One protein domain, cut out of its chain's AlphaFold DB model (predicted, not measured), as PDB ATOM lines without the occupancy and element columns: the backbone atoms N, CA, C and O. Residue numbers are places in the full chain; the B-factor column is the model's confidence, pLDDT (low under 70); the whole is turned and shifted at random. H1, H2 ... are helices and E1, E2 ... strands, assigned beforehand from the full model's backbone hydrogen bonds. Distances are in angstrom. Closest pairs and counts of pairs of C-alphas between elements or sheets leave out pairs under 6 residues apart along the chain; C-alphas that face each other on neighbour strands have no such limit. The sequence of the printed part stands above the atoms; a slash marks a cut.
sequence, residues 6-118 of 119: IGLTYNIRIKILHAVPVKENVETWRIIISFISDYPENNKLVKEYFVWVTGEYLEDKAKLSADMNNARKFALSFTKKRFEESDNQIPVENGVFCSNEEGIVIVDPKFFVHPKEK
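Overview. This is residues 6 to 118 of the 119 residues of an uncharacterized protein of Candidatus Roizmanbacteria bacterium CG_4_8_14_3_um_filter_36_10 (UniProt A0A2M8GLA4). A twisted sheet of five strands curls round one long helix, H2, which packs on one face, while the short helix H1 sits on that same face by the ends of E3 and E4; the other face has no named helix. The three long strands E1, E2 and E3 make the longest axis, and the short hairpin of E4 and E5 is added beside E3. The printed part has 113 residues with two named helices and five named strands, along the chain E1 E2 E3 H1 H2 E4 E5; the sheet's order is E1, E2, E3, E4, E5, mixed, and the class is mixed, helices and strands. The whole is compact, with a radius of gyration of the C-alphas of 13.9 A and spans of 42 by 28 by 22 A.

Along the chain. Find C-alpha 12 at (15.581, 50.959, -41.067); from there E1 runs over residues 12 to 21, 27.4 A. E2, residues 28 to 37, covers 29.1 A, and E3, residues 44 to 54, covers 30.4 A. Next come H1, residues 55 to 62, and H2, residues 68 to 85, which begins at C-alpha 68 (27.500, 37.755, -58.299) and runs 25.2 A. E4 is residues 95 to 99, and E5, residues 103 to 107, ends at C-alpha 107 (15.745, 28.022, -44.067).

Arrangement. Start at the sheet, where E1, E2 and E3 form a meander, each strand the antiparallel neighbour of the one before. Look for N 15 and O 34, 2.9 A apart, between E1 and E2, and N 31 and O 51, 2.8 A, between E2 and E3. E3 and E4 are parallel, with N 96 and O 50 at 2.8 A; E3, H1 H2, E4 is a strand-helix-strand unit, two parallel neighbour strands with helices between, and its crossover is left-handed. E4 and E5 form an antiparallel hairpin, with N 97 and O 105 at 2.8 A. H2 is on the sheet; its closest C-alphas to E3 are Ala 75 and Val 51, 6.2 A apart. H1 is on the same face, at a height over the sheet of 7.5 A. With residues 70 to 74 alone, H2 touches H1, the closest C-alphas being those of Leu 58 and Ala 71, 7.1 A apart; they run the same way at a steep tilt of 42 degrees. In H1 and H2 every O i to N i+4 pair is within hydrogen-bond range. E1 and E5, the edge strands, are apart.

Size, cuts and confidence. The two C-alphas farthest apart are those of Asn 25 and Pro 40, 43.1 A. The printed part has no cut, and no link is long. Mean pLDDT of the printed part is 93.8, and no printed residue is under 70.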
ATOM      1  N   ILE A   6      20.223  49.658 -49.163       93.75
ATOM      2  CA  ILE A   6      18.908  50.210 -49.496       93.75
ATOM      3  C   ILE A   6      18.193  50.639 -48.208       93.75
ATOM      4  O   ILE A   6      18.125  49.874 -47.247       93.75
ATOM      5  N   GLY A   7      17.622  51.847 -48.198       93.31
ATOM      6  CA  GLY A   7      16.703  52.287 -47.144       93.31
ATOM      7  C   GLY A   7      15.344  51.592 -47.263       93.31
ATOM      8  O   GLY A   7      14.783  51.523 -48.358       93.31
ATOM      9  N   LEU A   8      14.830  51.077 -46.146       92.88
ATOM     10  CA  LEU A   8      13.511  50.442 -46.059       92.88
ATOM     11  C   LEU A   8      12.464  51.415 -45.501       92.88
ATOM     12  O   LEU A   8      11.412  51.601 -46.101       92.88
ATOM     13  N   THR A   9      12.772  52.076 -44.384       92.38
ATOM     14  CA  THR A   9      11.947  53.129 -43.763       92.38
ATOM     15  C   THR A   9      12.837  54.282 -43.296       92.38
ATOM     16  O   THR A   9      14.045  54.263 -43.525       92.38
ATOM     17  N   TYR A  10      12.265  55.284 -42.617       86.00
ATOM     18  CA  TYR A  10      13.033  56.409 -42.063       86.00
ATOM     19  C   TYR A  10      14.154  55.962 -41.104       86.00
ATOM     20  O   TYR A  10      15.192  56.608 -41.056       86.00
ATOM     21  N   ASN A  11      13.962  54.844 -40.391       92.31
ATOM     22  CA  ASN A  11      14.905  54.364 -39.376       92.31
ATOM     23  C   ASN A  11      15.512  52.995 -39.685       92.31
ATOM     24  O   ASN A  11      16.321  52.531 -38.895       92.31
ATOM     25  N   ILE A  12      15.109  52.315 -40.762       94.38
ATOM     26  CA  ILE A  12      15.581  50.959 -41.067       94.38
ATOM     27  C   ILE A  12      16.174  50.934 -42.467       94.38
ATOM     28  O   ILE A  12      15.545  51.368 -43.433       94.38
ATOM     29  N   ARG A  13      17.362  50.348 -42.590       95.50
ATOM     30  CA  ARG A  13      18.029  50.072 -43.863       95.50
ATOM     31  C   ARG A  13      18.602  48.665 -43.883       95.50
ATOM     32  O   ARG A  13      18.860  48.072 -42.838       95.50
ATOM     33  N   ILE A  14      18.805  48.137 -45.080       96.69
ATOM     34  CA  ILE A  14      19.478  46.860 -45.302       96.69
ATOM     35  C   ILE A  14      20.792  47.074 -46.026       96.69
ATOM     36  O   ILE A  14      20.879  47.913 -46.920       96.69
ATOM     37  N   LYS A  15      21.797  46.281 -45.664       96.19
ATOM     38  CA  LYS A  15      23.118  46.311 -46.283       96.19
ATOM     39  C   LYS A  15      23.652  44.905 -46.501       96.19
ATOM     40  O   LYS A  15      23.513  44.056 -45.628       96.19
ATOM     41  N   ILE A  16      24.321  44.664 -47.624       96.94
ATOM     42  CA  ILE A  16      25.069  43.423 -47.834       96.94
ATOM     43  C   ILE A  16      26.311  43.443 -46.944       96.94
ATOM     44  O   ILE A  16      27.214  44.261 -47.134       96.94
ATOM     45  N   LEU A  17      26.360  42.522 -45.985       95.62
ATOM     46  CA  LEU A  17      27.533  42.287 -45.151       95.62
ATOM     47  C   LEU A  17      28.567  41.450 -45.904       95.62
ATOM     48  O   LEU A  17      29.756  41.767 -45.920       95.62
ATOM     49  N   HIS A  18      28.104  40.376 -46.542       94.25
ATOM     50  CA  HIS A  18      28.961  39.399 -47.194       94.25
ATOM     51  C   HIS A  18      28.222  38.703 -48.339       94.25
ATOM     52  O   HIS A  18      27.016  38.492 -48.259       94.25
ATOM     53  N   ALA A  19      28.937  38.340 -49.401       95.62
ATOM     54  CA  ALA A  19      28.391  37.569 -50.512       95.62
ATOM     55  C   ALA A  19      29.483  36.662 -51.078       95.62
ATOM     56  O   ALA A  19      30.551  37.152 -51.449       95.62
ATOM     57  N   VAL A  20      29.220  35.357 -51.129       94.75
ATOM     58  CA  VAL A  20      30.179  34.343 -51.585       94.75
ATOM     59  C   VAL A  20      29.494  33.272 -52.424       94.75
ATOM     60  O   VAL A  20      28.322  32.975 -52.179       94.75
ATOM     61  N   PRO A  21      30.189  32.689 -53.415       94.25
ATOM     62  CA  PRO A  21      29.717  31.465 -54.043       94.25
ATOM     63  C   PRO A  21      29.708  30.337 -53.008       94.25
ATOM     64  O   PRO A  21      30.559  30.290 -52.121       94.25
ATOM     65  N   VAL A  22      28.746  29.429 -53.124       91.94
ATOM     66  CA  VAL A  22      28.648  28.268 -52.228       91.94
ATOM     67  C   VAL A  22      29.787  27.266 -52.462       91.94
ATOM     68  O   VAL A  22      30.238  26.597 -51.540       91.94
ATOM     69  N   LYS A  23      30.284  27.185 -53.703       89.62
ATOM     70  CA  LYS A  23      31.431  26.379 -54.135       89.62
ATOM     71  C   LYS A  23      32.043  27.020 -55.380       89.62
ATOM     72  O   LYS A  23      31.349  27.720 -56.120       89.62
ATOM     73  N   GLU A  24      33.333  26.800 -55.620       85.88
ATOM     74  CA  GLU A  24      33.985  27.279 -56.842       85.88
ATOM     75  C   GLU A  24      33.284  26.734 -58.094       85.88
ATOM     76  O   GLU A  24      32.903  25.564 -58.143       85.88
ATOM     77  N   ASN A  25      33.116  27.593 -59.104       85.88
ATOM     78  CA  ASN A  25      32.460  27.281 -60.381       85.88
ATOM     79  C   ASN A  25      31.004  26.794 -60.270       85.88
ATOM     80  O   ASN A  25      30.466  26.238 -61.224       85.88
ATOM     81  N   VAL A  26      30.348  27.015 -59.126       90.00
ATOM     82  CA  VAL A  26      28.914  26.778 -58.961       90.00
ATOM     83  C   VAL A  26      28.192  28.119 -58.938       90.00
ATOM     84  O   VAL A  26      28.451  28.960 -58.078       90.00
ATOM     85  N   GLU A  27      27.246  28.298 -59.857       93.56
ATOM     86  CA  GLU A  27      26.344  29.453 -59.914       93.56
ATOM     87  C   GLU A  27      25.285  29.350 -58.818       93.56
ATOM     88  O   GLU A  27      24.106  29.066 -59.025       93.56
ATOM     89  N   THR A  28      25.730  29.463 -57.580       95.06
ATOM     90  CA  THR A  28      24.872  29.562 -56.412       95.06
ATOM     91  C   THR A  28      25.621  30.386 -55.392       95.06
ATOM     92  O   THR A  28      26.796  30.138 -55.117       95.06
ATOM     93  N   TRP A  29      24.939  31.371 -54.826       96.75
ATOM     94  CA  TRP A  29      25.557  32.339 -53.936       96.75
ATOM     95  C   TRP A  29      24.810  32.404 -52.618       96.75
ATOM     96  O   TRP A  29      23.582  32.363 -52.590       96.75
ATOM     97  N   ARG A  30      25.577  32.548 -51.537       96.62
ATOM     98  CA  ARG A  30      25.092  32.886 -50.203       96.62
ATOM     99  C   ARG A  30      25.369  34.362 -49.951       96.62
ATOM    100  O   ARG A  30      26.528  34.782 -49.924       96.62
ATOM    101  N   ILE A  31      24.311  35.134 -49.743       97.44
ATOM    102  CA  ILE A  31      24.359  36.565 -49.455       97.44
ATOM    103  C   ILE A  31      23.832  36.801 -48.039       97.44
ATOM    104  O   ILE A  31      22.746  36.348 -47.694       97.44
ATOM    105  N   ILE A  32      24.604  37.516 -47.223       97.25
ATOM    106  CA  ILE A  32      24.243  37.907 -45.859       97.25
ATOM    107  C   ILE A  32      23.877  39.387 -45.870       97.25
ATOM    108  O   ILE A  32      24.682  40.231 -46.276       97.25
ATOM    109  N   ILE A  33      22.666  39.691 -45.417       97.81
ATOM    110  CA  ILE A  33      22.102  41.036 -45.379       97.81
ATOM    111  C   ILE A  33      21.879  41.434 -43.925       97.81
ATOM    112  O   ILE A  33      21.178  40.752 -43.187       97.81
ATOM    113  N   SER A  34      22.446  42.562 -43.517       97.44
ATOM    114  CA  SER A  34      22.206  43.157 -42.207       97.44
ATOM    115  C   SER A  34      21.039  44.134 -42.284       97.44
ATOM    116  O   SER A  34      21.090  45.087 -43.061       97.44
ATOM    117  N   PHE A  35      20.028  43.935 -41.444       96.94
ATOM    118  CA  PHE A  35      19.052  44.956 -41.083       96.94
ATOM    119  C   PHE A  35      19.665  45.860 -40.021       96.94
ATOM    120  O   PHE A  35      20.078  45.392 -38.957       96.94
ATOM    121  N   ILE A  36      19.721  47.150 -40.313       96.25
ATOM    122  CA  ILE A  36      20.326  48.172 -39.467       96.25
ATOM    123  C   ILE A  36      19.235  49.177 -39.106       96.25
ATOM    124  O   ILE A  36      18.530  49.659 -39.992       96.25
ATOM    125  N   SER A  37      19.104  49.470 -37.813       94.25
ATOM    126  CA  SER A  37      18.244  50.526 -37.291       94.25
ATOM    127  C   SER A  37      19.079  51.735 -36.894       94.25
ATOM    128  O   SER A  37      20.128  51.578 -36.275       94.25
ATOM    129  N   ASP A  38      18.584  52.929 -37.198       90.06
ATOM    130  CA  ASP A  38      19.133  54.194 -36.706       90.06
ATOM    131  C   ASP A  38      18.330  54.753 -35.506       90.06
ATOM    132  O   ASP A  38      18.538  55.880 -35.065       90.06
ATOM    133  N   TYR A  39      17.418  53.949 -34.936       86.81
ATOM    134  CA  TYR A  39      16.653  54.274 -33.725       86.81
ATOM    135  C   TYR A  39      16.535  53.070 -32.763       86.81
ATOM    136  O   TYR A  39      16.277  51.948 -33.213       86.81
ATOM    137  N   PRO A  40      16.670  53.254 -31.432       83.00
ATOM    138  CA  PRO A  40      17.043  54.490 -30.730       83.00
ATOM    139  C   PRO A  40      18.539  54.833 -30.832       83.00
ATOM    140  O   PRO A  40      18.949  55.922 -30.445       83.00
ATOM    141  N   GLU A  41      19.353  53.908 -31.337       86.88
ATOM    142  CA  GLU A  41      20.795  54.058 -31.514       86.88
ATOM    143  C   GLU A  41      21.124  54.058 -33.012       86.88
ATOM    144  O   GLU A  41      20.592  53.231 -33.752       86.88
ATOM    145  N   ASN A  42      22.027  54.940 -33.446       87.19
ATOM    146  CA  ASN A  42      22.512  54.963 -34.828       87.19
ATOM    147  C   ASN A  42      23.289  53.682 -35.157       87.19
ATOM    148  O   ASN A  42      24.144  53.260 -34.377       87.19
ATOM    149  N   ASN A  43      23.090  53.135 -36.357       88.31
ATOM    150  CA  ASN A  43      23.792  51.952 -36.864       88.31
ATOM    151  C   ASN A  43      23.627  50.668 -36.033       88.31
ATOM    152  O   ASN A  43      24.494  49.790 -36.073       88.31
ATOM    153  N   LYS A  44      22.530  50.515 -35.291       94.25
ATOM    154  CA  LYS A  44      22.276  49.306 -34.508       94.25
ATOM    155  C   LYS A  44      21.946  48.131 -35.425       94.25
ATOM    156  O   LYS A  44      20.955  48.166 -36.150       94.25
ATOM    157  N   LEU A  45      22.739  47.060 -35.368       95.31
ATOM    158  CA  LEU A  45      22.387  45.797 -36.018       95.31
ATOM    159  C   LEU A  45      21.127  45.226 -35.360       95.31
ATOM    160  O   LEU A  45      21.107  44.980 -34.155       95.31
ATOM    161  N   VAL A  46      20.088  45.001 -36.160       95.00
ATOM    162  CA  VAL A  46      18.834  44.394 -35.704       95.00
ATOM    163  C   VAL A  46      18.821  42.901 -35.992       95.00
ATOM    164  O   VAL A  46      18.457  42.107 -35.128       95.00
ATOM    165  N   LYS A  47      19.208  42.516 -37.212       95.56
ATOM    166  CA  LYS A  47      19.156  41.130 -37.675       95.56
ATOM    167  C   LYS A  47      20.089  40.896 -38.855       95.56
ATOM    168  O   LYS A  47      20.265  41.780 -39.689       95.56
ATOM    169  N   GLU A  48      20.617  39.684 -38.960       97.38
ATOM    170  CA  GLU A  48      21.202  39.165 -40.195       97.38
ATOM    171  C   GLU A  48      20.209  38.231 -40.888       97.38
ATOM    172  O   GLU A  48      19.569  37.394 -40.249       97.38
ATOM    173  N   TYR A  49      20.077  38.397 -42.197       97.56
ATOM    174  CA  TYR A  49      19.185  37.633 -43.050       97.56
ATOM    175  C   TYR A  49      19.979  37.005 -44.185       97.56
ATOM    176  O   TYR A  49      20.739  37.685 -44.879       97.56
ATOM    177  N   PHE A  50      19.822  35.699 -44.357       97.69
ATOM    178  CA  PHE A  50      20.606  34.924 -45.304       97.69
ATOM    179  C   PHE A  50      19.778  34.614 -46.548       97.69
ATOM    180  O   PHE A  50      18.667  34.103 -46.459       97.69
ATOM    181  N   VAL A  51      20.328  34.895 -47.722       97.81
ATOM    182  CA  VAL A  51      19.703  34.580 -49.006       97.81
ATOM    183  C   VAL A  51      20.635  33.659 -49.772       97.81
ATOM    184  O   VAL A  51      21.736  34.060 -50.151       97.81
ATOM    185  N   TRP A  52      20.184  32.435 -50.018       97.62
ATOM    186  CA  TRP A  52      20.772  31.559 -51.020       97.62
ATOM    187  C   TRP A  52      19.995  31.701 -52.315       97.62
ATOM    188  O   TRP A  52      18.767  31.642 -52.314       97.62
ATOM    189  N   VAL A  53      20.701  31.866 -53.428       97.75
ATOM    190  CA  VAL A  53      20.073  31.936 -54.747       97.75
ATOM    191  C   VAL A  53      20.911  31.201 -55.782       97.75
ATOM    192  O   VAL A  53      22.131  31.369 -55.838       97.75
ATOM    193  N   THR A  54      20.252  30.374 -56.590       97.50
ATOM    194  CA  THR A  54      20.853  29.685 -57.743       97.50
ATOM    195  C   THR A  54      20.868  30.581 -58.989       97.50
ATOM    196  O   THR A  54      19.950  31.384 -59.163       97.50
ATOM    197  N   GLY A  55      21.843  30.402 -59.884       97.00
ATOM    198  CA  GLY A  55      21.931  31.086 -61.183       97.00
ATOM    199  C   GLY A  55      20.687  30.897 -62.042       97.00
ATOM    200  O   GLY A  55      20.091  31.882 -62.462       97.00
ATOM    201  N   GLU A  56      20.209  29.659 -62.166       97.12
ATOM    202  CA  GLU A  56      18.970  29.336 -62.892       97.12
ATOM    203  C   GLU A  56      17.759  30.140 -62.385       97.12
ATOM    204  O   GLU A  56      16.983  30.675 -63.171       97.12
ATOM    205  N   TYR A  57      17.627  30.320 -61.066       97.94
ATOM    206  CA  TYR A  57      16.539  31.113 -60.494       97.94
ATOM    207  C   TYR A  57      16.678  32.599 -60.841       97.94
ATOM    208  O   TYR A  57      15.676  33.273 -61.103       97.94
ATOM    209  N   LEU A  58      17.909  33.128 -60.855       97.25
ATOM    210  CA  LEU A  58      18.150  34.505 -61.285       97.25
ATOM    211  C   LEU A  58      17.718  34.706 -62.737       97.25
ATOM    212  O   LEU A  58      16.987  35.654 -63.023       97.25
ATOM    213  N   GLU A  59      18.103  33.802 -63.631       97.50
ATOM    214  CA  GLU A  59      17.822  33.931 -65.062       97.50
ATOM    215  C   GLU A  59      16.341  33.717 -65.372       97.50
ATOM    216  O   GLU A  59      15.699  34.545 -66.029       97.50
ATOM    217  N   ASP A  60      15.754  32.658 -64.823       97.31
ATOM    218  CA  ASP A  60      14.406  32.244 -65.187       97.31
ATOM    219  C   ASP A  60      13.327  33.019 -64.444       97.31
ATOM    220  O   ASP A  60      12.311  33.387 -65.049       97.31
ATOM    221  N   LYS A  61      13.521  33.275 -63.145       95.75
ATOM    222  CA  LYS A  61      12.505  33.900 -62.285       95.75
ATOM    223  C   LYS A  61      12.773  35.378 -62.062       95.75
ATOM    224  O   LYS A  61      11.836  36.167 -62.159       95.75
ATOM    225  N   ALA A  62      14.021  35.765 -61.791       94.12
ATOM    226  CA  ALA A  62      14.361  37.169 -61.557       94.12
ATOM    227  C   ALA A  62      14.648  37.957 -62.848       94.12
ATOM    228  O   ALA A  62      14.661  39.186 -62.802       94.12
ATOM    229  N   LYS A  63      14.836  37.274 -63.990       97.00
ATOM    230  CA  LYS A  63      15.217  37.871 -65.283       97.00
ATOM    231  C   LYS A  63      16.515  38.683 -65.196       97.00
ATOM    232  O   LYS A  63      16.637  39.756 -65.784       97.00
ATOM    233  N   LEU A  64      17.478  38.162 -64.440       96.44
ATOM    234  CA  LEU A  64      18.808  38.730 -64.233       96.44
ATOM    235  C   LEU A  64      19.869  37.711 -64.651       96.44
ATOM    236  O   LEU A  64      19.674  36.520 -64.452       96.44
ATOM    237  N   SER A  65      21.004  38.170 -65.180       97.06
ATOM    238  CA  SER A  65      22.117  37.273 -65.518       97.06
ATOM    239  C   SER A  65      22.650  36.549 -64.276       97.06
ATOM    240  O   SER A  65      22.701  37.139 -63.189       97.06
ATOM    241  N   ALA A  66      23.073  35.295 -64.447       96.81
ATOM    242  CA  ALA A  66      23.661  34.468 -63.396       96.81
ATOM    243  C   ALA A  66      25.082  34.932 -63.010       96.81
ATOM    244  O   ALA A  66      26.084  34.282 -63.290       96.81
ATOM    245  N   ASP A  67      25.186  36.069 -62.322       95.75
ATOM    246  CA  ASP A  67      26.452  36.582 -61.799       95.75
ATOM    247  C   ASP A  67      26.317  37.157 -60.382       95.75
ATOM    248  O   ASP A  67      25.236  37.529 -59.923       95.75
ATOM    249  N   MET A  68      27.449  37.274 -59.683       95.12
ATOM    250  CA  MET A  68      27.500  37.755 -58.299       95.12
ATOM    251  C   MET A  68      26.902  39.161 -58.124       95.12
ATOM    252  O   MET A  68      26.266  39.440 -57.107       95.12
ATOM    253  N   ASN A  69      27.095  40.074 -59.080       95.31
ATOM    254  CA  ASN A  69      26.576  41.436 -58.945       95.31
ATOM    255  C   ASN A  69      25.049  41.442 -59.023       95.31
ATOM    256  O   ASN A  69      24.389  42.158 -58.268       95.31
ATOM    257  N   ASN A  70      24.484  40.633 -59.911       96.50
ATOM    258  CA  ASN A  70      23.047  40.463 -60.030       96.50
ATOM    259  C   ASN A  70      22.455  39.645 -58.876       96.50
ATOM    260  O   ASN A  70      21.391  40.015 -58.384       96.50
ATOM    261  N   ALA A  71      23.168  38.650 -58.344       97.06
ATOM    262  CA  ALA A  71      22.783  37.938 -57.124       97.06
ATOM    263  C   ALA A  71      22.672  38.886 -55.914       97.06
ATOM    264  O   ALA A  71      21.701  38.836 -55.160       97.06
ATOM    265  N   ARG A  72      23.625  39.818 -55.761       97.19
ATOM    266  CA  ARG A  72      23.600  40.870 -54.727       97.19
ATOM    267  C   ARG A  72      22.398  41.802 -54.876       97.19
ATOM    268  O   ARG A  72      21.679  42.037 -53.905       97.19
ATOM    269  N   LYS A  73      22.160  42.314 -56.091       96.12
ATOM    270  CA  LYS A  73      20.999  43.173 -56.390       96.12
ATOM    271  C   LYS A  73      19.690  42.447 -56.103       96.12
ATOM    272  O   LYS A  73      18.829  43.001 -55.428       96.12
ATOM    273  N   PHE A  74      19.577  41.205 -56.572       97.19
ATOM    274  CA  PHE A  74      18.435  40.346 -56.303       97.19
ATOM    275  C   PHE A  74      18.205  40.202 -54.802       97.19
ATOM    276  O   PHE A  74      17.103  40.474 -54.348       97.19
ATOM    277  N   ALA A  75      19.231  39.851 -54.022       97.62
ATOM    278  CA  ALA A  75      19.089  39.624 -52.588       97.62
ATOM    279  C   ALA A  75      18.583  40.875 -51.844       97.62
ATOM    280  O   ALA A  75      17.689  40.773 -51.003       97.62
ATOM    281  N   LEU A  76      19.088  42.065 -52.191       97.06
ATOM    282  CA  LEU A  76      18.603  43.332 -51.633       97.06
ATOM    283  C   LEU A  76      17.155  43.634 -52.043       97.06
ATOM    284  O   LEU A  76      16.325  43.917 -51.181       97.06
ATOM    285  N   SER A  77      16.833  43.557 -53.339       96.38
ATOM    286  CA  SER A  77      15.477  43.804 -53.845       96.38
ATOM    287  C   SER A  77      14.463  42.803 -53.290       96.38
ATOM    288  O   SER A  77      13.358  43.187 -52.920       96.38
ATOM    289  N   PHE A  78      14.852  41.534 -53.185       96.94
ATOM    290  CA  PHE A  78      14.057  40.464 -52.600       96.94
ATOM    291  C   PHE A  78      13.776  40.724 -51.119       96.94
ATOM    292  O   PHE A  78      12.629  40.660 -50.688       96.94
ATOM    293  N   THR A  79      14.809  41.072 -50.348       97.00
ATOM    294  CA  THR A  79      14.673  41.339 -48.908       97.00
ATOM    295  C   THR A  79      13.823  42.578 -48.650       97.00
ATOM    296  O   THR A  79      12.968  42.562 -47.768       97.00
ATOM    297  N   LYS A  80      13.996  43.631 -49.461       96.81
ATOM    298  CA  LYS A  80      13.119  44.805 -49.435       96.81
ATOM    299  C   LYS A  80      11.666  44.417 -49.707       96.81
ATOM    300  O   LYS A  80      10.795  44.774 -48.926       96.81
ATOM    301  N   LYS A  81      11.417  43.651 -50.770       96.06
ATOM    302  CA  LYS A  81      10.070  43.197 -51.119       96.06
ATOM    303  C   LYS A  81       9.442  42.373 -49.988       96.06
ATOM    304  O   LYS A  81       8.299  42.617 -49.636       96.06
ATOM    305  N   ARG A  82      10.196  41.460 -49.365       95.12
ATOM    306  CA  ARG A  82       9.736  40.683 -48.199       95.12
ATOM    307  C   ARG A  82       9.351  41.558 -47.007       95.12
ATOM    308  O   ARG A  82       8.360  41.277 -46.342       95.12
ATOM    309  N   PHE A  83      10.119  42.609 -46.741       95.75
ATOM    310  CA  PHE A  83       9.797  43.590 -45.706       95.75
ATOM    311  C   PHE A  83       8.504  44.356 -46.033       95.75
ATOM    312  O   PHE A  83       7.631  44.492 -45.183       95.75
ATOM    313  N   GLU A  84       8.342  44.807 -47.277       95.31
ATOM    314  CA  GLU A  84       7.135  45.512 -47.731       95.31
ATOM    315  C   GLU A  84       5.885  44.611 -47.687       95.31
ATOM    316  O   GLU A  84       4.830  45.045 -47.236       95.31
ATOM    317  N   GLU A  85       6.010  43.342 -48.091       94.44
ATOM    318  CA  GLU A  85       4.928  42.342 -48.068       94.44
ATOM    319  C   GLU A  85       4.532  41.889 -46.651       94.44
ATOM    320  O   GLU A  85       3.500  41.245 -46.485       94.44
ATOM    321  N   SER A  86       5.333  42.217 -45.634       92.12
ATOM    322  CA  SER A  86       5.080  41.891 -44.223       92.12
ATOM    323  C   SER A  86       4.686  43.121 -43.402       92.12
ATOM    324  O   SER A  86       5.033  43.227 -42.228       92.12
ATOM    325  N   ASP A  87       3.984  44.075 -44.018       93.69
ATOM    326  CA  ASP A  87       3.556  45.327 -43.382       93.69
ATOM    327  C   ASP A  87       4.722  46.106 -42.743       93.69
ATOM    328  O   ASP A  87       4.596  46.700 -41.669       93.69
ATOM    329  N   ASN A  88       5.877  46.125 -43.418       94.00
ATOM    330  CA  ASN A  88       7.112  46.763 -42.954       94.00
ATOM    331  C   ASN A  88       7.670  46.156 -41.656       94.00
ATOM    332  O   ASN A  88       8.262  46.860 -40.827       94.00
ATOM    333  N   GLN A  89       7.495  44.848 -41.470       93.88
ATOM    334  CA  GLN A  89       8.116  44.104 -40.381       93.88
ATOM    335  C   GLN A  89       9.411  43.440 -40.849       93.88
ATOM    336  O   GLN A  89       9.548  42.971 -41.977       93.88
ATOM    337  N   ILE A  90      10.409  43.401 -39.964       93.88
ATOM    338  CA  ILE A  90      11.627  42.635 -40.236       93.88
ATOM    339  C   ILE A  90      11.233  41.151 -40.278       93.88
ATOM    340  O   ILE A  90      10.604  40.691 -39.320       93.88
ATOM    341  N   PRO A  91      11.608  40.399 -41.333       93.19
ATOM    342  CA  PRO A  91      11.235  38.996 -41.462       93.19
ATOM    343  C   PRO A  91      11.605  38.197 -40.210       93.19
ATOM    344  O   PRO A  91      12.706  38.350 -39.672       93.19
ATOM    345  N   VAL A  92      10.695  37.346 -39.734       93.12
ATOM    346  CA  VAL A  92      10.913  36.524 -38.531       93.12
ATOM    347  C   VAL A  92      11.867  35.368 -38.815       93.12
ATOM    348  O   VAL A  92      12.671  35.001 -37.959       93.12
ATOM    349  N   GLU A  93      11.862  34.856 -40.041       94.44
ATOM    350  CA  GLU A  93      12.763  33.812 -40.499       94.44
ATOM    351  C   GLU A  93      14.193  34.318 -40.707       94.44
ATOM    352  O   GLU A  93      14.428  35.501 -40.944       94.44
ATOM    353  N   ASN A  94      15.178  33.433 -40.582       95.19
ATOM    354  CA  ASN A  94      16.595  33.813 -40.611       95.19
ATOM    355  C   ASN A  94      17.207  33.761 -42.015       95.19
ATOM    356  O   ASN A  94      18.285  34.312 -42.237       95.19
ATOM    357  N   GLY A  95      16.529  33.125 -42.965       96.38
ATOM    358  CA  GLY A  95      16.953  33.133 -44.347       96.38
ATOM    359  C   GLY A  95      16.026  32.376 -45.278       96.38
ATOM    360  O   GLY A  95      15.048  31.749 -44.862       96.38
ATOM    361  N   VAL A  96      16.363  32.446 -46.559       97.56
ATOM    362  CA  VAL A  96      15.650  31.776 -47.641       97.56
ATOM    363  C   VAL A  96      16.604  31.129 -48.626       97.56
ATOM    364  O   VAL A  96      17.711  31.615 -48.861       97.56
ATOM    365  N   PHE A  97      16.131  30.059 -49.248       97.19
ATOM    366  CA  PHE A  97      16.740  29.438 -50.408       97.19
ATOM    367  C   PHE A  97      15.826  29.610 -51.624       97.19
ATOM    368  O   PHE A  97      14.663  29.220 -51.585       97.19
ATOM    369  N   CYS A  98      16.360  30.218 -52.681       97.44
ATOM    370  CA  CYS A  98      15.669  30.499 -53.932       97.44
ATOM    371  C   CYS A  98      16.243  29.623 -55.056       97.44
ATOM    372  O   CYS A  98      17.371  29.858 -55.511       97.44
ATOM    373  N   SER A  99      15.461  28.646 -55.513       96.75
ATOM    374  CA  SER A  99      15.802  27.722 -56.600       96.75
ATOM    375  C   SER A  99      14.616  27.481 -57.528       96.75
ATOM    376  O   SER A  99      13.461  27.713 -57.169       96.75
ATOM    377  N   ASN A 100      14.878  27.043 -58.758       95.19
ATOM    378  CA  ASN A 100      13.795  26.672 -59.670       95.19
ATOM    379  C   ASN A 100      13.062  25.405 -59.212       95.19
ATOM    380  O   ASN A 100      11.853  25.306 -59.414       95.19
ATOM    381  N   GLU A 101      13.792  24.468 -58.602       92.81
ATOM    382  CA  GLU A 101      13.273  23.173 -58.151       92.81
ATOM    383  C   GLU A 101      12.292  23.317 -56.980       92.81
ATOM    384  O   GLU A 101      11.210  22.736 -57.010       92.81
ATOM    385  N   GLU A 102      12.645  24.113 -55.967       92.00
ATOM    386  CA  GLU A 102      11.859  24.237 -54.729       92.00
ATOM    387  C   GLU A 102      11.129  25.584 -54.606       92.00
ATOM    388  O   GLU A 102      10.331  25.797 -53.691       92.00
ATOM    389  N   GLY A 103      11.378  26.518 -55.526       94.38
ATOM    390  CA  GLY A 103      10.875  27.881 -55.430       94.38
ATOM    391  C   GLY A 103      11.603  28.657 -54.336       94.38
ATOM    392  O   GLY A 103      12.827  28.761 -54.343       94.38
ATOM    393  N   ILE A 104      10.845  29.249 -53.412       96.50
ATOM    394  CA  ILE A 104      11.407  29.967 -52.266       96.50
ATOM    395  C   ILE A 104      11.103  29.180 -50.997       96.50
ATOM    396  O   ILE A 104       9.950  29.108 -50.570       96.50
ATOM    397  N   VAL A 105      12.146  28.658 -50.364       96.56
ATOM    398  CA  VAL A 105      12.061  27.869 -49.135       96.56
ATOM    399  C   VAL A 105      12.618  28.676 -47.970       96.56
ATOM    400  O   VAL A 105      13.662  29.311 -48.093       96.56
ATOM    401  N   ILE A 106      11.930  28.662 -46.828       96.25
ATOM    402  CA  ILE A 106      12.444  29.252 -45.586       96.25
ATOM    403  C   ILE A 106      13.470  28.298 -44.976       96.25
ATOM    404  O   ILE A 106      13.187  27.114 -44.800       96.25
ATOM    405  N   VAL A 107      14.644  28.818 -44.619       94.06
ATOM    406  CA  VAL A 107      15.745  28.022 -44.067       94.06
ATOM    407  C   VAL A 107      16.319  28.662 -42.806       94.06
ATOM    408  O   VAL A 107      16.312  29.884 -42.643       94.06
ATOM    409  N   ASP A 108      16.844  27.832 -41.904       93.00
ATOM    410  CA  ASP A 108      17.655  28.306 -40.784       93.00
ATOM    411  C   ASP A 108      19.144  28.193 -41.156       93.00
ATOM    412  O   ASP A 108      19.635  27.073 -41.322       93.00
ATOM    413  N   PRO A 109      19.887  29.312 -41.260       91.62
ATOM    414  CA  PRO A 109      21.302  29.313 -41.620       91.62
ATOM    415  C   PRO A 109      22.184  28.483 -40.678       91.62
ATOM    416  O   PRO A 109      23.279  28.097 -41.072       91.62
ATOM    417  N   LYS A 110      21.735  28.192 -39.448       89.62
ATOM    418  CA  LYS A 110      22.480  27.346 -38.502       89.62
ATOM    419  C   LYS A 110      22.485  25.870 -38.892       89.62
ATOM    420  O   LYS A 110      23.419  25.158 -38.537       89.62
ATOM    421  N   PHE A 111      21.439  25.414 -39.576       88.62
ATOM    422  CA  PHE A 111      21.233  24.003 -39.913       88.62
ATOM    423  C   PHE A 111      21.234  23.750 -41.421       88.62
ATOM    424  O   PHE A 111      21.362  22.607 -41.858       88.62
ATOM    425  N   PHE A 112      21.084  24.804 -42.220       88.50
ATOM    426  CA  PHE A 112      21.034  24.704 -43.664       88.50
ATOM    427  C   PHE A 112      22.437  24.652 -44.268       88.50
ATOM    428  O   PHE A 112      23.244  25.565 -44.108       88.50
ATOM    429  N   VAL A 113      22.682  23.584 -45.021       83.75
ATOM    430  CA  VAL A 113      23.829  23.442 -45.917       83.75
ATOM    431  C   VAL A 113      23.256  23.272 -47.309       83.75
ATOM    432  O   VAL A 113      22.484  22.334 -47.545       83.75
ATOM    433  N   HIS A 114      23.609  24.174 -48.224       82.38
ATOM    434  CA  HIS A 114      23.087  24.112 -49.583       82.38
ATOM    435  C   HIS A 114      23.456  22.754 -50.219       82.38
ATOM    436  O   HIS A 114      24.582  22.290 -50.032       82.38
ATOM    437  N   PRO A 115      22.571  22.088 -50.990       82.75
ATOM    438  CA  PRO A 115      22.853  20.753 -51.528       82.75
ATOM    439  C   PRO A 115      24.172  20.661 -52.312       82.75
ATOM    440  O   PRO A 115      24.892  19.676 -52.184       82.75
ATOM    441  N   LYS A 116      24.531  21.723 -53.047       82.06
ATOM    442  CA  LYS A 116      25.798  21.834 -53.799       82.06
ATOM    443  C   LYS A 116      27.043  22.145 -52.937       82.06
ATOM    444  O   LYS A 116      28.150  22.123 -53.469       82.06
ATOM    445  N   GLU A 117      26.882  22.448 -51.643       74.00
ATOM    446  CA  GLU A 117      27.985  22.590 -50.664       74.00
ATOM    447  C   GLU A 117      28.404  21.247 -50.062       74.00
ATOM    448  O   GLU A 117      29.491  21.145 -49.494       74.00
ATOM    449  N   LYS A 118      27.555  20.215 -50.167       73.38
ATOM    450  CA  LYS A 118      27.899  18.887 -49.660       73.38
ATOM    451  C   LYS A 118      29.090  18.323 -50.464       73.38
ATOM    452  O   LYS A 118      29.159  18.564 -51.674       73.38
TER     453      LYS A 118